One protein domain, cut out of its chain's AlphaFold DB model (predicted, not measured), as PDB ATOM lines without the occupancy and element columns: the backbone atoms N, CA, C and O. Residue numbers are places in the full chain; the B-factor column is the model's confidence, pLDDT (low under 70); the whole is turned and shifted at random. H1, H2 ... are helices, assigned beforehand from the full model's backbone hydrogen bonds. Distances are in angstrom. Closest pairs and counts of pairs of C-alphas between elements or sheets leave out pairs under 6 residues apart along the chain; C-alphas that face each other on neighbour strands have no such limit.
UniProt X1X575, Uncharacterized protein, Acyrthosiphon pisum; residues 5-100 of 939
ATOM      1  N   GLU A   5     -12.334 -19.549  -8.461       77.62
ATOM      2  CA  GLU A   5     -13.338 -20.256  -7.658       77.62
ATOM      3  C   GLU A   5     -14.123 -21.272  -8.491       77.62
ATOM      4  O   GLU A   5     -14.156 -22.444  -8.127       77.62
ATOM      5  N   ASN A   6     -14.641 -20.883  -9.662       83.56
ATOM      6  CA  ASN A   6     -15.373 -21.787 -10.555       83.56
ATOM      7  C   ASN A   6     -14.532 -22.999 -10.992       83.56
ATOM      8  O   ASN A   6     -15.041 -24.115 -11.085       83.56
ATOM      9  N   VAL A   7     -13.233 -22.796 -11.246       83.31
ATOM     10  CA  VAL A   7     -12.303 -23.891 -11.574       83.31
ATOM     11  C   VAL A   7     -12.116 -24.822 -10.376       83.31
ATOM     12  O   VAL A   7     -12.125 -26.039 -10.546       83.31
ATOM     13  N   THR A   8     -11.996 -24.266  -9.171       84.75
ATOM     14  CA  THR A   8     -11.829 -25.036  -7.929       84.75
ATOM     15  C   THR A   8     -13.091 -25.844  -7.609       84.75
ATOM     16  O   THR A   8     -13.009 -27.054  -7.422       84.75
ATOM     17  N   ALA A   9     -14.272 -25.221  -7.664       83.62
ATOM     18  CA  ALA A   9     -15.560 -25.890  -7.476       83.62
ATOM     19  C   ALA A   9     -15.787 -27.016  -8.501       83.62
ATOM     20  O   ALA A   9     -16.245 -28.102  -8.148       83.62
ATOM     21  N   ALA A  10     -15.405 -26.797  -9.765       83.81
ATOM     22  CA  ALA A  10     -15.493 -27.818 -10.805       83.81
ATOM     23  C   ALA A  10     -14.564 -29.014 -10.537       83.81
ATOM     24  O   ALA A  10     -14.974 -30.157 -10.736       83.81
ATOM     25  N   LEU A  11     -13.330 -28.774 -10.080       85.31
ATOM     26  CA  LEU A  11     -12.381 -29.836  -9.728       85.31
ATOM     27  C   LEU A  11     -12.813 -30.610  -8.474       85.31
ATOM     28  O   LEU A  11     -12.673 -31.833  -8.452       85.31
ATOM     29  N   ASN A  12     -13.398 -29.938  -7.481       83.81
ATOM     30  CA  ASN A  12     -13.948 -30.583  -6.287       83.81
ATOM     31  C   ASN A  12     -15.114 -31.519  -6.651       83.81
ATOM     32  O   ASN A  12     -15.070 -32.694  -6.299       83.81
ATOM     33  N   ALA A  13     -16.081 -31.060  -7.457       78.44
ATOM     34  CA  ALA A  13     -17.214 -31.883  -7.909       78.44
ATOM     35  C   ALA A  13     -16.800 -33.089  -8.786       78.44
ATOM     36  O   ALA A  13     -17.478 -34.118  -8.800       78.44
ATOM     37  N   ILE A  14     -15.677 -32.991  -9.513       80.31
ATOM     38  CA  ILE A  14     -15.078 -34.132 -10.233       80.31
ATOM     39  C   ILE A  14     -14.398 -35.105  -9.258       80.31
ATOM     40  O   ILE A  14     -14.516 -36.317  -9.427       80.31
ATOM     41  N   SER A  15     -13.689 -34.587  -8.252       79.81
ATOM     42  CA  SER A  15     -12.950 -35.395  -7.267       79.81
ATOM     43  C   SER A  15     -13.890 -36.159  -6.329       79.81
ATOM     44  O   SER A  15     -13.620 -37.310  -5.997       79.81
ATOM     45  N   ALA A  16     -15.028 -35.556  -5.974       74.12
ATOM     46  CA  ALA A  16     -16.113 -36.193  -5.229       74.12
ATOM     47  C   ALA A  16     -16.883 -37.252  -6.049       74.12
ATOM     48  O   ALA A  16     -17.582 -38.085  -5.481       74.12
ATOM     49  N   GLY A  17     -16.759 -37.250  -7.384       68.81
ATOM     50  CA  GLY A  17     -17.488 -38.162  -8.278       68.81
ATOM     51  C   GLY A  17     -18.933 -37.744  -8.587       68.81
ATOM     52  O   GLY A  17     -19.602 -38.412  -9.372       68.81
ATOM     53  N   GLU A  18     -19.407 -36.626  -8.034       69.88
ATOM     54  CA  GLU A  18     -20.764 -36.090  -8.221       69.88
ATOM     55  C   GLU A  18     -21.038 -35.662  -9.672       69.88
ATOM     56  O   GLU A  18     -22.148 -35.807 -10.191       69.88
ATOM     57  N   MET A  19     -20.020 -35.126 -10.355       73.00
ATOM     58  CA  MET A  19     -20.135 -34.623 -11.721       73.00
ATOM     59  C   MET A  19     -19.068 -35.192 -12.650       73.00
ATOM     60  O   MET A  19     -17.869 -35.128 -12.385       73.00
ATOM     61  N   SER A  20     -19.485 -35.623 -13.845       77.00
ATOM     62  CA  SER A  20     -18.526 -35.870 -14.924       77.00
ATOM     63  C   SER A  20     -17.862 -34.563 -15.374       77.00
ATOM     64  O   SER A  20     -18.459 -33.487 -15.299       77.00
ATOM     65  N   ILE A  21     -16.654 -34.652 -15.940       76.31
ATOM     66  CA  ILE A  21     -15.866 -33.486 -16.386       76.31
ATOM     67  C   ILE A  21     -16.677 -32.538 -17.297       76.31
ATOM     68  O   ILE A  21     -16.591 -31.320 -17.166       76.31
ATOM     69  N   GLY A  22     -17.524 -33.081 -18.181       73.62
ATOM     70  CA  GLY A  22     -18.398 -32.284 -19.055       73.62
ATOM     71  C   GLY A  22     -19.647 -31.698 -18.374       73.62
ATOM     72  O   GLY A  22     -20.251 -30.772 -18.911       73.62
ATOM     73  N   GLN A  23     -20.064 -32.210 -17.210       73.50
ATOM     74  CA  GLN A  23     -21.084 -31.574 -16.365       73.50
ATOM     75  C   GLN A  23     -20.469 -30.429 -15.557       73.50
ATOM     76  O   GLN A  23     -20.960 -29.309 -15.670       73.50
ATOM     77  N   ALA A  24     -19.357 -30.678 -14.859       79.94
ATOM     78  CA  ALA A  24     -18.650 -29.674 -14.059       79.94
ATOM     79  C   ALA A  24     -18.220 -28.456 -14.901       79.94
ATOM     80  O   ALA A  24     -18.469 -27.314 -14.517       79.94
ATOM     81  N   ALA A  25     -17.693 -28.693 -16.110       82.00
ATOM     82  CA  ALA A  25     -17.366 -27.644 -17.079       82.00
ATOM     83  C   ALA A  25     -18.566 -26.735 -17.422       82.00
ATOM     84  O   ALA A  25     -18.424 -25.518 -17.515       82.00
ATOM     85  N   ARG A  26     -19.769 -27.304 -17.580       76.25
ATOM     86  CA  ARG A  26     -20.979 -26.530 -17.909       76.25
ATOM     87  C   ARG A  26     -21.575 -25.834 -16.690       76.25
ATOM     88  O   ARG A  26     -21.868 -24.648 -16.786       76.25
ATOM     89  N   GLY A  27     -21.716 -26.545 -15.570       76.12
ATOM     90  CA  GLY A  27     -22.287 -26.006 -14.332       76.12
ATOM     91  C   GLY A  27     -21.496 -24.806 -13.818       76.12
ATOM     92  O   GLY A  27     -22.074 -23.766 -13.532       76.12
ATOM     93  N   GLN A  28     -20.165 -24.910 -13.826       81.88
ATOM     94  CA  GLN A  28     -19.269 -23.856 -13.344       81.88
ATOM     95  C   GLN A  28     -18.771 -22.905 -14.453       81.88
ATOM     96  O   GLN A  28     -17.935 -22.038 -14.207       81.88
ATOM     97  N   ARG A  29     -19.268 -23.036 -15.694       78.94
ATOM     98  CA  ARG A  29     -18.860 -22.224 -16.865       78.94
ATOM     99  C   ARG A  29     -17.334 -22.197 -17.111       78.94
ATOM    100  O   ARG A  29     -16.775 -21.172 -17.508       78.94
ATOM    101  N   VAL A  30     -16.669 -23.335 -16.910       81.81
ATOM    102  CA  VAL A  30     -15.228 -23.541 -17.147       81.81
ATOM    103  C   VAL A  30     -15.022 -24.259 -18.490       81.81
ATOM    104  O   VAL A  30     -15.715 -25.241 -18.754       81.81
ATOM    105  N   PRO A  31     -14.064 -23.858 -19.350       81.56
ATOM    106  CA  PRO A  31     -13.776 -24.593 -20.580       81.56
ATOM    107  C   PRO A  31     -13.384 -26.053 -20.306       81.56
ATOM    108  O   PRO A  31     -12.442 -26.333 -19.562       81.56
ATOM    109  N   GLU A  32     -14.078 -27.002 -20.945       81.69
ATOM    110  CA  GLU A  32     -13.879 -28.443 -20.714       81.69
ATOM    111  C   GLU A  32     -12.436 -28.891 -21.018       81.69
ATOM    112  O   GLU A  32     -11.895 -29.766 -20.346       81.69
ATOM    113  N   THR A  33     -11.780 -28.263 -21.995       81.00
ATOM    114  CA  THR A  33     -10.369 -28.500 -22.338       81.00
ATOM    115  C   THR A  33      -9.417 -28.121 -21.202       81.00
ATOM    116  O   THR A  33      -8.538 -28.911 -20.862       81.00
ATOM    117  N   THR A  34      -9.621 -26.960 -20.575       82.12
ATOM    118  CA  THR A  34      -8.866 -26.506 -19.397       82.12
ATOM    119  C   THR A  34      -9.087 -27.449 -18.220       82.12
ATOM    120  O   THR A  34      -8.130 -27.881 -17.583       82.12
ATOM    121  N   LEU A  35     -10.342 -27.838 -17.974       81.81
ATOM    122  CA  LEU A  35     -10.694 -28.729 -16.873       81.81
ATOM    123  C   LEU A  35     -10.068 -30.125 -17.045       81.81
ATOM    124  O   LEU A  35      -9.502 -30.664 -16.101       81.81
ATOM    125  N   ARG A  36     -10.062 -30.673 -18.271       80.69
ATOM    126  CA  ARG A  36      -9.374 -31.935 -18.605       80.69
ATOM    127  C   ARG A  36      -7.867 -31.864 -18.357       80.69
ATOM    128  O   ARG A  36      -7.319 -32.776 -17.749       80.69
ATOM    129  N   GLN A  37      -7.205 -30.789 -18.790       82.25
ATOM    130  CA  GLN A  37      -5.768 -30.597 -18.555       82.25
ATOM    131  C   GLN A  37      -5.435 -30.512 -17.058       82.25
ATOM    132  O   GLN A  37      -4.434 -31.083 -16.628       82.25
ATOM    133  N   LEU A  38      -6.274 -29.839 -16.265       83.81
ATOM    134  CA  LEU A  38      -6.092 -29.726 -14.818       83.81
ATOM    135  C   LEU A  38      -6.314 -31.063 -14.101       83.81
ATOM    136  O   LEU A  38      -5.462 -31.447 -13.307       83.81
ATOM    137  N   VAL A  39      -7.368 -31.813 -14.438       81.75
ATOM    138  CA  VAL A  39      -7.612 -33.172 -13.911       81.75
ATOM    139  C   VAL A  39      -6.418 -34.094 -14.187       81.75
ATOM    140  O   VAL A  39      -5.912 -34.726 -13.261       81.75
ATOM    141  N   THR A  40      -5.891 -34.110 -15.420       80.62
ATOM    142  CA  THR A  40      -4.688 -34.894 -15.761       80.62
ATOM    143  C   THR A  40      -3.446 -34.418 -14.998       80.62
ATOM    144  O   THR A  40      -2.677 -35.245 -14.516       80.62
ATOM    145  N   LYS A  41      -3.234 -33.101 -14.865       82.50
ATOM    146  CA  LYS A  41      -2.060 -32.534 -14.176       82.50
ATOM    147  C   LYS A  41      -2.081 -32.785 -12.664       82.50
ATOM    148  O   LYS A  41      -1.023 -32.988 -12.077       82.50
ATOM    149  N   LEU A  42      -3.264 -32.775 -12.052       79.19
ATOM    150  CA  LEU A  42      -3.477 -32.995 -10.618       79.19
ATOM    151  C   LEU A  42      -3.659 -34.478 -10.251       79.19
ATOM    152  O   LEU A  42      -3.858 -34.779  -9.081       79.19
ATOM    153  N   LYS A  43      -3.592 -35.397 -11.228       79.31
ATOM    154  CA  LYS A  43      -3.828 -36.845 -11.052       79.31
ATOM    155  C   LYS A  43      -5.169 -37.187 -10.375       79.31
ATOM    156  O   LYS A  43      -5.290 -38.228  -9.738       79.31
ATOM    157  N   ILE A  44      -6.185 -36.338 -10.535       74.94
ATOM    158  CA  ILE A  44      -7.530 -36.619 -10.022       74.94
ATOM    159  C   ILE A  44      -8.094 -37.788 -10.835       74.94
ATOM    160  O   ILE A  44      -8.334 -37.638 -12.033       74.94
ATOM    161  N   VAL A  45      -8.295 -38.941 -10.195       67.38
ATOM    162  CA  VAL A  45      -8.979 -40.097 -10.789       67.38
ATOM    163  C   VAL A  45     -10.484 -39.841 -10.692       67.38
ATOM    164  O   VAL A  45     -11.025 -39.874  -9.586       67.38
ATOM    165  N   PRO A  46     -11.198 -39.557 -11.799       58.59
ATOM    166  CA  PRO A  46     -12.625 -39.288 -11.727       58.59
ATOM    167  C   PRO A  46     -13.344 -40.612 -11.471       58.59
ATOM    168  O   PRO A  46     -13.426 -41.451 -12.373       58.59
ATOM    169  N   LYS A  47     -13.884 -40.794 -10.260       58.88
ATOM    170  CA  LYS A  47     -14.841 -41.877  -9.994       58.88
ATOM    171  C   LYS A  47     -15.992 -41.758 -11.000       58.88
ATOM    172  O   LYS A  47     -16.350 -40.650 -11.411       58.88
ATOM    173  N   VAL A  48     -16.524 -42.889 -11.467       52.97
ATOM    174  CA  VAL A  48     -17.513 -42.906 -12.557       52.97
ATOM    175  C   VAL A  48     -18.782 -42.194 -12.099       52.97
ATOM    176  O   VAL A  48     -19.625 -42.790 -11.439       52.97
ATOM    177  N   ALA A  49     -18.922 -40.924 -12.481       46.19
ATOM    178  CA  ALA A  49     -20.089 -40.128 -12.140       46.19
ATOM    179  C   ALA A  49     -21.353 -40.789 -12.702       46.19
ATOM    180  O   ALA A  49     -21.613 -40.763 -13.915       46.19
ATOM    181  N   SER A  50     -22.145 -41.379 -11.806       45.31
ATOM    182  CA  SER A  50     -23.495 -41.835 -12.100       45.31
ATOM    183  C   SER A  50     -24.274 -40.642 -12.642       45.31
ATOM    184  O   SER A  50     -24.420 -39.627 -11.968       45.31
ATOM    185  N   ARG A  51     -24.770 -40.731 -13.880       47.19
ATOM    186  CA  ARG A  51     -25.397 -39.604 -14.605       47.19
ATOM    187  C   ARG A  51     -26.768 -39.161 -14.048       47.19
ATOM    188  O   ARG A  51     -27.585 -38.648 -14.803       47.19
ATOM    189  N   GLY A  52     -27.069 -39.446 -12.780       49.84
ATOM    190  CA  GLY A  52     -28.430 -39.451 -12.228       49.84
ATOM    191  C   GLY A  52     -29.359 -40.460 -12.923       49.84
ATOM    192  O   GLY A  52     -30.563 -40.448 -12.709       49.84
ATOM    193  N   TYR A  53     -28.812 -41.313 -13.795       49.56
ATOM    194  CA  TYR A  53     -29.567 -42.233 -14.633       49.56
ATOM    195  C   TYR A  53     -29.622 -43.603 -13.961       49.56
ATOM    196  O   TYR A  53     -28.690 -44.399 -14.082       49.56
ATOM    197  N   VAL A  54     -30.726 -43.870 -13.267       54.97
ATOM    198  CA  VAL A  54     -31.048 -45.201 -12.747       54.97
ATOM    199  C   VAL A  54     -31.640 -46.040 -13.884       54.97
ATOM    200  O   VAL A  54     -32.558 -45.604 -14.583       54.97
ATOM    201  N   LYS A  55     -31.130 -47.262 -14.081       50.44
ATOM    202  CA  LYS A  55     -31.763 -48.264 -14.953       50.44
ATOM    203  C   LYS A  55     -32.976 -48.884 -14.240       50.44
ATOM    204  O   LYS A  55     -32.919 -50.028 -13.809       50.44
ATOM    205  N   ALA A  56     -34.061 -48.130 -14.117       57.31
ATOM    206  CA  ALA A  56     -35.375 -48.703 -13.835       57.31
ATOM    207  C   ALA A  56     -35.992 -49.258 -15.133       57.31
ATOM    208  O   ALA A  56     -35.700 -48.730 -16.210       57.31
ATOM    209  N   GLN A  57     -36.859 -50.275 -15.035       52.19
ATOM    210  CA  GLN A  57     -37.672 -50.751 -16.170       52.19
ATOM    211  C   GLN A  57     -38.541 -49.611 -16.738       52.19
ATOM    212  O   GLN A  57     -38.582 -49.407 -17.948       52.19
ATOM    213  N   ASN A  58     -39.112 -48.774 -15.866       58.25
ATOM    214  CA  ASN A  58     -39.869 -47.584 -16.253       58.25
ATOM    215  C   ASN A  58     -38.947 -46.356 -16.356       58.25
ATOM    216  O   ASN A  58     -38.669 -45.698 -15.354       58.25
ATOM    217  N   ASN A  59     -38.467 -46.027 -17.562       71.00
ATOM    218  CA  ASN A  59     -37.570 -44.882 -17.783       71.00
ATOM    219  C   ASN A  59     -38.155 -43.829 -18.757       71.00
ATOM    220  O   ASN A  59     -37.827 -43.835 -19.946       71.00
ATOM    221  N   PRO A  60     -38.977 -42.872 -18.276       72.94
ATOM    222  CA  PRO A  60     -39.626 -41.874 -19.137       72.94
ATOM    223  C   PRO A  60     -38.635 -40.901 -19.800       72.94
ATOM    224  O   PRO A  60     -38.908 -40.369 -20.877       72.94
ATOM    225  N   ALA A  61     -37.455 -40.689 -19.203       75.50
ATOM    226  CA  ALA A  61     -36.394 -39.883 -19.804       75.50
ATOM    227  C   ALA A  61     -35.799 -40.558 -21.054       75.50
ATOM    228  O   ALA A  61     -35.474 -39.869 -22.023       75.50
ATOM    229  N   LEU A  62     -35.694 -41.894 -21.060       79.88
ATOM    230  CA  LEU A  62     -35.297 -42.674 -22.231       79.88
ATOM    231  C   LEU A  62     -36.378 -42.641 -23.320       79.88
ATOM    232  O   LEU A  62     -36.025 -42.348 -24.461       79.88
ATOM    233  N   SER A  63     -37.661 -42.830 -22.979       79.12
ATOM    234  CA  SER A  63     -38.780 -42.701 -23.935       79.12
ATOM    235  C   SER A  63     -38.755 -41.338 -24.639       79.12
ATOM    236  O   SER A  63     -38.662 -41.267 -25.865       79.12
ATOM    237  N   ARG A  64     -38.706 -40.241 -23.867       79.62
ATOM    238  CA  ARG A  64     -38.652 -38.867 -24.397       79.62
ATOM    239  C   ARG A  64     -37.388 -38.610 -25.232       79.62
ATOM    240  O   ARG A  64     -37.424 -37.865 -26.207       79.62
ATOM    241  N   ALA A  65     -36.253 -39.223 -24.880       81.94
ATOM    242  CA  ALA A  65     -35.015 -39.114 -25.659       81.94
ATOM    243  C   ALA A  65     -35.071 -39.855 -27.004       81.94
ATOM    244  O   ALA A  65     -34.443 -39.404 -27.961       81.94
ATOM    245  N   ILE A  66     -35.781 -40.984 -27.076       83.06
ATOM    246  CA  ILE A  66     -36.007 -41.735 -28.317       83.06
ATOM    247  C   ILE A  66     -36.959 -40.956 -29.226       83.06
ATOM    248  O   ILE A  66     -36.636 -40.728 -30.391       83.06
ATOM    249  N   GLU A  67     -38.069 -40.466 -28.672       82.88
ATOM    250  CA  GLU A  67     -39.076 -39.694 -29.403       82.88
ATOM    251  C   GLU A  67     -38.489 -38.424 -30.037       82.88
ATOM    252  O   GLU A  67     -38.694 -38.183 -31.227       82.88
ATOM    253  N   LEU A  68     -37.656 -37.672 -29.303       83.06
ATOM    254  CA  LEU A  68     -36.956 -36.508 -29.861       83.06
ATOM    255  C   LEU A  68     -36.089 -36.851 -31.084       83.06
ATOM    256  O   LEU A  68     -35.960 -36.020 -31.983       83.06
ATOM    257  N   VAL A  69     -35.483 -38.042 -31.131       84.25
ATOM    258  CA  VAL A  69     -34.649 -38.473 -32.265       84.25
ATOM    259  C   VAL A  69     -35.500 -38.969 -33.432       84.25
ATOM    260  O   VAL A  69     -35.206 -38.613 -34.568       84.25
ATOM    261  N   GLN A  70     -36.529 -39.781 -33.170       81.94
ATOM    262  CA  GLN A  70     -37.345 -40.407 -34.217       81.94
ATOM    263  C   GLN A  70     -38.406 -39.468 -34.805       81.94
ATOM    264  O   GLN A  70     -38.520 -39.394 -36.023       81.94
ATOM    265  N   LYS A  71     -39.167 -38.744 -33.971       79.19
ATOM    266  CA  LYS A  71     -40.254 -37.859 -34.430       79.19
ATOM    267  C   LYS A  71     -39.787 -36.427 -34.681       79.19
ATOM    268  O   LYS A  71     -40.181 -35.820 -35.669       79.19
ATOM    269  N   ASN A  72     -38.929 -35.884 -33.814       76.06
ATOM    270  CA  ASN A  72     -38.556 -34.461 -33.856       76.06
ATOM    271  C   ASN A  72     -37.207 -34.201 -34.561       76.06
ATOM    272  O   ASN A  72     -36.711 -33.075 -34.539       76.06
ATOM    273  N   GLY A  73     -36.579 -35.226 -35.152       75.44
ATOM    274  CA  GLY A  73     -35.346 -35.093 -35.938       75.44
ATOM    275  C   GLY A  73     -34.102 -34.648 -35.156       75.44
ATOM    276  O   GLY A  73     -33.099 -34.253 -35.759       75.44
ATOM    277  N   TYR A  74     -34.114 -34.690 -33.817       80.69
ATOM    278  CA  TYR A  74     -32.951 -34.282 -33.027       80.69
ATOM    279  C   TYR A  74     -31.780 -35.229 -33.274       80.69
ATOM    280  O   TYR A  74     -31.901 -36.453 -33.213       80.69
ATOM    281  N   SER A  75     -30.576 -34.669 -33.422       84.31
ATOM    282  CA  SER A  75     -29.373 -35.504 -33.386       84.31
ATOM    283  C   SER A  75     -29.307 -36.285 -32.065       84.31
ATOM    284  O   SER A  75     -29.605 -35.748 -30.995       84.31
ATOM    285  N   VAL A  76     -28.804 -37.523 -32.102       78.75
ATOM    286  CA  VAL A  76     -28.594 -38.364 -30.901       78.75
ATOM    287  C   VAL A  76     -27.752 -37.650 -29.826       78.75
ATOM    288  O   VAL A  76     -27.865 -37.933 -28.636       78.75
ATOM    289  N   ASN A  77     -26.900 -36.699 -30.230       75.69
ATOM    290  CA  ASN A  77     -26.142 -35.842 -29.316       75.69
ATOM    291  C   ASN A  77     -27.003 -34.756 -28.656       75.69
ATOM    292  O   ASN A  77     -26.730 -34.408 -27.512       75.69
ATOM    293  N   GLY A  78     -27.989 -34.211 -29.373       74.88
ATOM    294  CA  GLY A  78     -28.979 -33.265 -28.863       74.88
ATOM    295  C   GLY A  78     -29.894 -33.938 -27.846       74.88
ATOM    296  O   GLY A  78     -29.835 -33.587 -26.676       74.88
ATOM    297  N   ALA A  79     -30.627 -34.981 -28.242       81.81
ATOM    298  CA  ALA A  79     -31.562 -35.677 -27.350       81.81
ATOM    299  C   ALA A  79     -30.891 -36.261 -26.085       81.81
ATOM    300  O   ALA A  79     -31.418 -36.130 -24.983       81.81
ATOM    301  N   SER A  80     -29.669 -36.809 -26.200       81.12
ATOM    302  CA  SER A  80     -28.867 -37.258 -25.043       81.12
ATOM    303  C   SER A  80     -28.464 -36.121 -24.086       81.12
ATOM    304  O   SER A  80     -28.176 -36.379 -22.917       81.12
ATOM    305  N   ARG A  81     -28.410 -34.868 -24.558       76.19
ATOM    306  CA  ARG A  81     -28.192 -33.686 -23.710       76.19
ATOM    307  C   ARG A  81     -29.511 -33.190 -23.118       76.19
ATOM    308  O   ARG A  81     -29.543 -32.962 -21.917       76.19
ATOM    309  N   THR A  82     -30.566 -33.075 -23.928       77.56
ATOM    310  CA  THR A  82     -31.884 -32.561 -23.514       77.56
ATOM    311  C   THR A  82     -32.528 -33.430 -22.435       77.56
ATOM    312  O   THR A  82     -32.961 -32.912 -21.414       77.56
ATOM    313  N   CYS A  83     -32.530 -34.754 -22.607       76.31
ATOM    314  CA  CYS A  83     -33.153 -35.686 -21.658       76.31
ATOM    315  C   CYS A  83     -32.172 -36.255 -20.615       76.31
ATOM    316  O   CYS A  83     -32.509 -37.193 -19.901       76.31
ATOM    317  N   ASN A  84     -30.930 -35.757 -20.568       74.25
ATOM    318  CA  ASN A  84     -29.838 -36.215 -19.691       74.25
ATOM    319  C   ASN A  84     -29.465 -37.727 -19.773       74.25
ATOM    320  O   ASN A  84     -28.638 -38.228 -19.010       74.25
ATOM    321  N   VAL A  85     -30.003 -38.464 -20.749       75.94
ATOM    322  CA  VAL A  85     -29.750 -39.902 -20.959       75.94
ATOM    323  C   VAL A  85     -28.321 -40.153 -21.479       75.94
ATOM    324  O   VAL A  85     -27.849 -39.434 -22.369       75.94
ATOM    325  N   PRO A  86     -27.595 -41.189 -21.012       78.12
ATOM    326  CA  PRO A  86     -26.296 -41.554 -21.576       78.12
ATOM    327  C   PRO A  86     -26.390 -41.900 -23.074       78.12
ATOM    328  O   PRO A  86     -27.149 -42.777 -23.479       78.12
ATOM    329  N   ARG A  87     -25.557 -41.259 -23.910       78.25
ATOM    330  CA  ARG A  87     -25.547 -41.439 -25.381       78.25
ATOM    331  C   ARG A  87     -25.448 -42.905 -25.819       78.25
ATOM    332  O   ARG A  87     -26.009 -43.273 -26.845       78.25
ATOM    333  N   ILE A  88     -24.702 -43.723 -25.075       77.75
ATOM    334  CA  ILE A  88     -24.522 -45.152 -25.368       77.75
ATOM    335  C   ILE A  88     -25.834 -45.910 -25.126       77.75
ATOM    336  O   ILE A  88     -26.228 -46.699 -25.980       77.75
ATOM    337  N   THR A  89     -26.539 -45.617 -24.030       78.81
ATOM    338  CA  THR A  89     -27.866 -46.170 -23.726       78.81
ATOM    339  C   THR A  89     -28.876 -45.785 -24.802       78.81
ATOM    340  O   THR A  89     -29.489 -46.671 -25.386       78.81
ATOM    341  N   LEU A  90     -28.961 -44.497 -25.161       81.19
ATOM    342  CA  LEU A  90     -29.860 -44.025 -26.222       81.19
ATOM    343  C   LEU A  90     -29.551 -44.683 -27.580       81.19
ATOM    344  O   LEU A  90     -30.462 -45.106 -28.279       81.19
ATOM    345  N   LYS A  91     -28.269 -44.848 -27.938       81.88
ATOM    346  CA  LYS A  91     -27.872 -45.570 -29.161       81.88
ATOM    347  C   LYS A  91     -28.228 -47.056 -29.149       81.88
ATOM    348  O   LYS A  91     -28.498 -47.594 -30.216       81.88
ATOM    349  N   LYS A  92     -28.157 -47.729 -27.995       81.94
ATOM    350  CA  LYS A  92     -28.567 -49.136 -27.869       81.94
ATOM    351  C   LYS A  92     -30.088 -49.263 -27.954       81.94
ATOM    352  O   LYS A  92     -30.563 -50.100 -28.706       81.94
ATOM    353  N   ALA A  93     -30.827 -48.385 -27.276       79.62
ATOM    354  CA  ALA A  93     -32.286 -48.366 -27.309       79.62
ATOM    355  C   ALA A  93     -32.837 -48.075 -28.717       79.62
ATOM    356  O   ALA A  93     -33.675 -48.820 -29.197       79.62
ATOM    357  N   LEU A  94     -32.285 -47.084 -29.432       82.12
ATOM    358  CA  LEU A  94     -32.654 -46.794 -30.829       82.12
ATOM    359  C   LEU A  94     -32.352 -47.942 -31.807       82.12
ATOM    360  O   LEU A  94     -32.971 -48.012 -32.860       82.12
ATOM    361  N   LYS A  95     -31.385 -48.815 -31.493       83.50
ATOM    362  CA  LYS A  95     -31.064 -50.007 -32.298       83.50
ATOM    363  C   LYS A  95     -31.945 -51.217 -31.989       83.50
ATOM    364  O   LYS A  95     -31.986 -52.127 -32.801       83.50
ATOM    365  N   ASN A  96     -32.558 -51.247 -30.811       79.38
ATOM    366  CA  ASN A  96     -33.404 -52.336 -30.329       79.38
ATOM    367  C   ASN A  96     -34.846 -51.845 -30.140       79.38
ATOM    368  O   ASN A  96     -35.548 -52.339 -29.263       79.38
ATOM    369  N   TYR A  97     -35.237 -50.797 -30.876       77.88
ATOM    370  CA  TYR A  97     -36.448 -50.026 -30.602       77.88
ATOM    371  C   TYR A  97     -37.703 -50.884 -30.747       77.88
ATOM    372  O   TYR A  97     -38.560 -50.871 -29.867       77.88
ATOM    373  N   ASP A  98     -37.759 -51.692 -31.802       73.81
ATOM    374  CA  ASP A  98     -38.918 -52.523 -32.127       73.81
ATOM    375  C   ASP A  98     -39.226 -53.565 -31.045       73.81
ATOM    376  O   ASP A  98     -40.393 -53.828 -30.774       73.81
ATOM    377  N   ASN A  99     -38.187 -54.040 -30.349       73.12
ATOM    378  CA  ASN A  99     -38.276 -54.994 -29.240       73.12
ATOM    379  C   ASN A  99     -38.592 -54.342 -27.881       73.12
ATOM    380  O   ASN A  99     -38.857 -55.052 -26.917       73.12
ATOM    381  N   ILE A 100     -38.505 -53.010 -27.759       69.25
ATOM    382  CA  ILE A 100     -38.757 -52.297 -26.489       69.25
ATOM    383  C   ILE A 100     -39.965 -51.360 -26.546       69.25
ATOM    384  O   ILE A 100     -40.435 -50.954 -25.485       69.25
TER     385      ILE A 100
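What this domain is: This is residues 5 to 100 of the 939 residues of an uncharacterized protein of Acyrthosiphon pisum (UniProt X1X575). What shape do these atoms make? Two lobes, each of three short helices packed crosswise around one another in a triangle, H1 to H3 in the first and H4 to H6 in the second, are joined by one long link with no named element, residues 42 to 59; the small H7 trails past H6 at the far end of the second lobe. What is it made of? The printed part has 96 residues with seven named helices, in the order H1 to H7, and no named strand; its class is all helix. How closely is it gathered? The whole is loose, with a radius of gyration of the C-alphas of 15.6 A, and elongated, spanning 46 by 25 by 18 A.

How they stand to each other: How do the helices of the first lobe stand to each other? H1, residues 5 to 15, and H2, residues 21 to 27, form a helical hairpin: they touch, closest at the C-alphas of Ala 10 and Ala 24, 4.9 A apart, and run opposite ways at a steep tilt of 41 degrees. H3, residues 32 to 41, touches H2, with the C-alphas of Glu 32 and Ala 25 closest at 5.1 A, and runs opposite ways at a steep tilt of 50 degrees. H3 also touches H1, closest at the C-alphas of Val 39 and Leu 11, 7.2 A apart, and runs the same way at a steep tilt of 63 degrees. How do those of the second lobe stand? H4, residues 60 to 70, and H5, residues 76 to 82, form a helical hairpin and touch, closest at the C-alphas of Ala 65 and Ala 79, 5.2 A apart, opposite ways at a steep tilt of 43 degrees. H6, residues 87 to 95, touches H5, closest at the C-alphas of Arg 87 and Ser 80, 5.3 A apart, opposite ways at a steep tilt of 58 degrees. H6 also touches H4, closest at the C-alphas of Leu 94 and Ile 66, 6.6 A apart, the same way at a steep tilt of 66 degrees; helix packing is mostly crossed, with no touching pair at a shallow tilt. Where is H7, and do the lobes meet through their helices? H7, residues 97 to 100, is close to H6 but not clearly touching, with the C-alphas of Ile 100 and Ala 93 closest at 7.6 A. H1, H2 and H3 are each apart from H4, H5, H6 and H7. What do the helix backbones show? In H1, H3, H5 and H6 every O i to N i+4 pair is within hydrogen-bond range, against 2 of 3 in H2 and 6 of 7 in H4; H7 is too short for such a pair.

Where its parts are: Where does the first lobe begin? C-alpha 5, in H1, is at (-13.338, -20.256, -7.658); H1 measures 15.1 A from first to last C-alpha, H2 10.1 A and H3 14.1 A. Where is the second lobe? H4 starts at C-alpha 60, (-39.626, -41.874, -19.137), and measures 15.3 A; H5 measures 10.0 A, H6 12.3 A and H7 5.2 A, ending at C-alpha 100, (-38.757, -52.297, -26.489).

The domain as a whole: How far does it reach? The two C-alphas farthest apart, those of Glu 5 and Asn 99, are 47.9 A apart, and the printed part has no cut. Which links are long? The link from H3 to H4, 18 residues, is long; the other links are tight. Where is confidence low? The mean pLDDT of the printed part is 75.3, and residues 17 to 18, 45 to 58 and 100 are under 70.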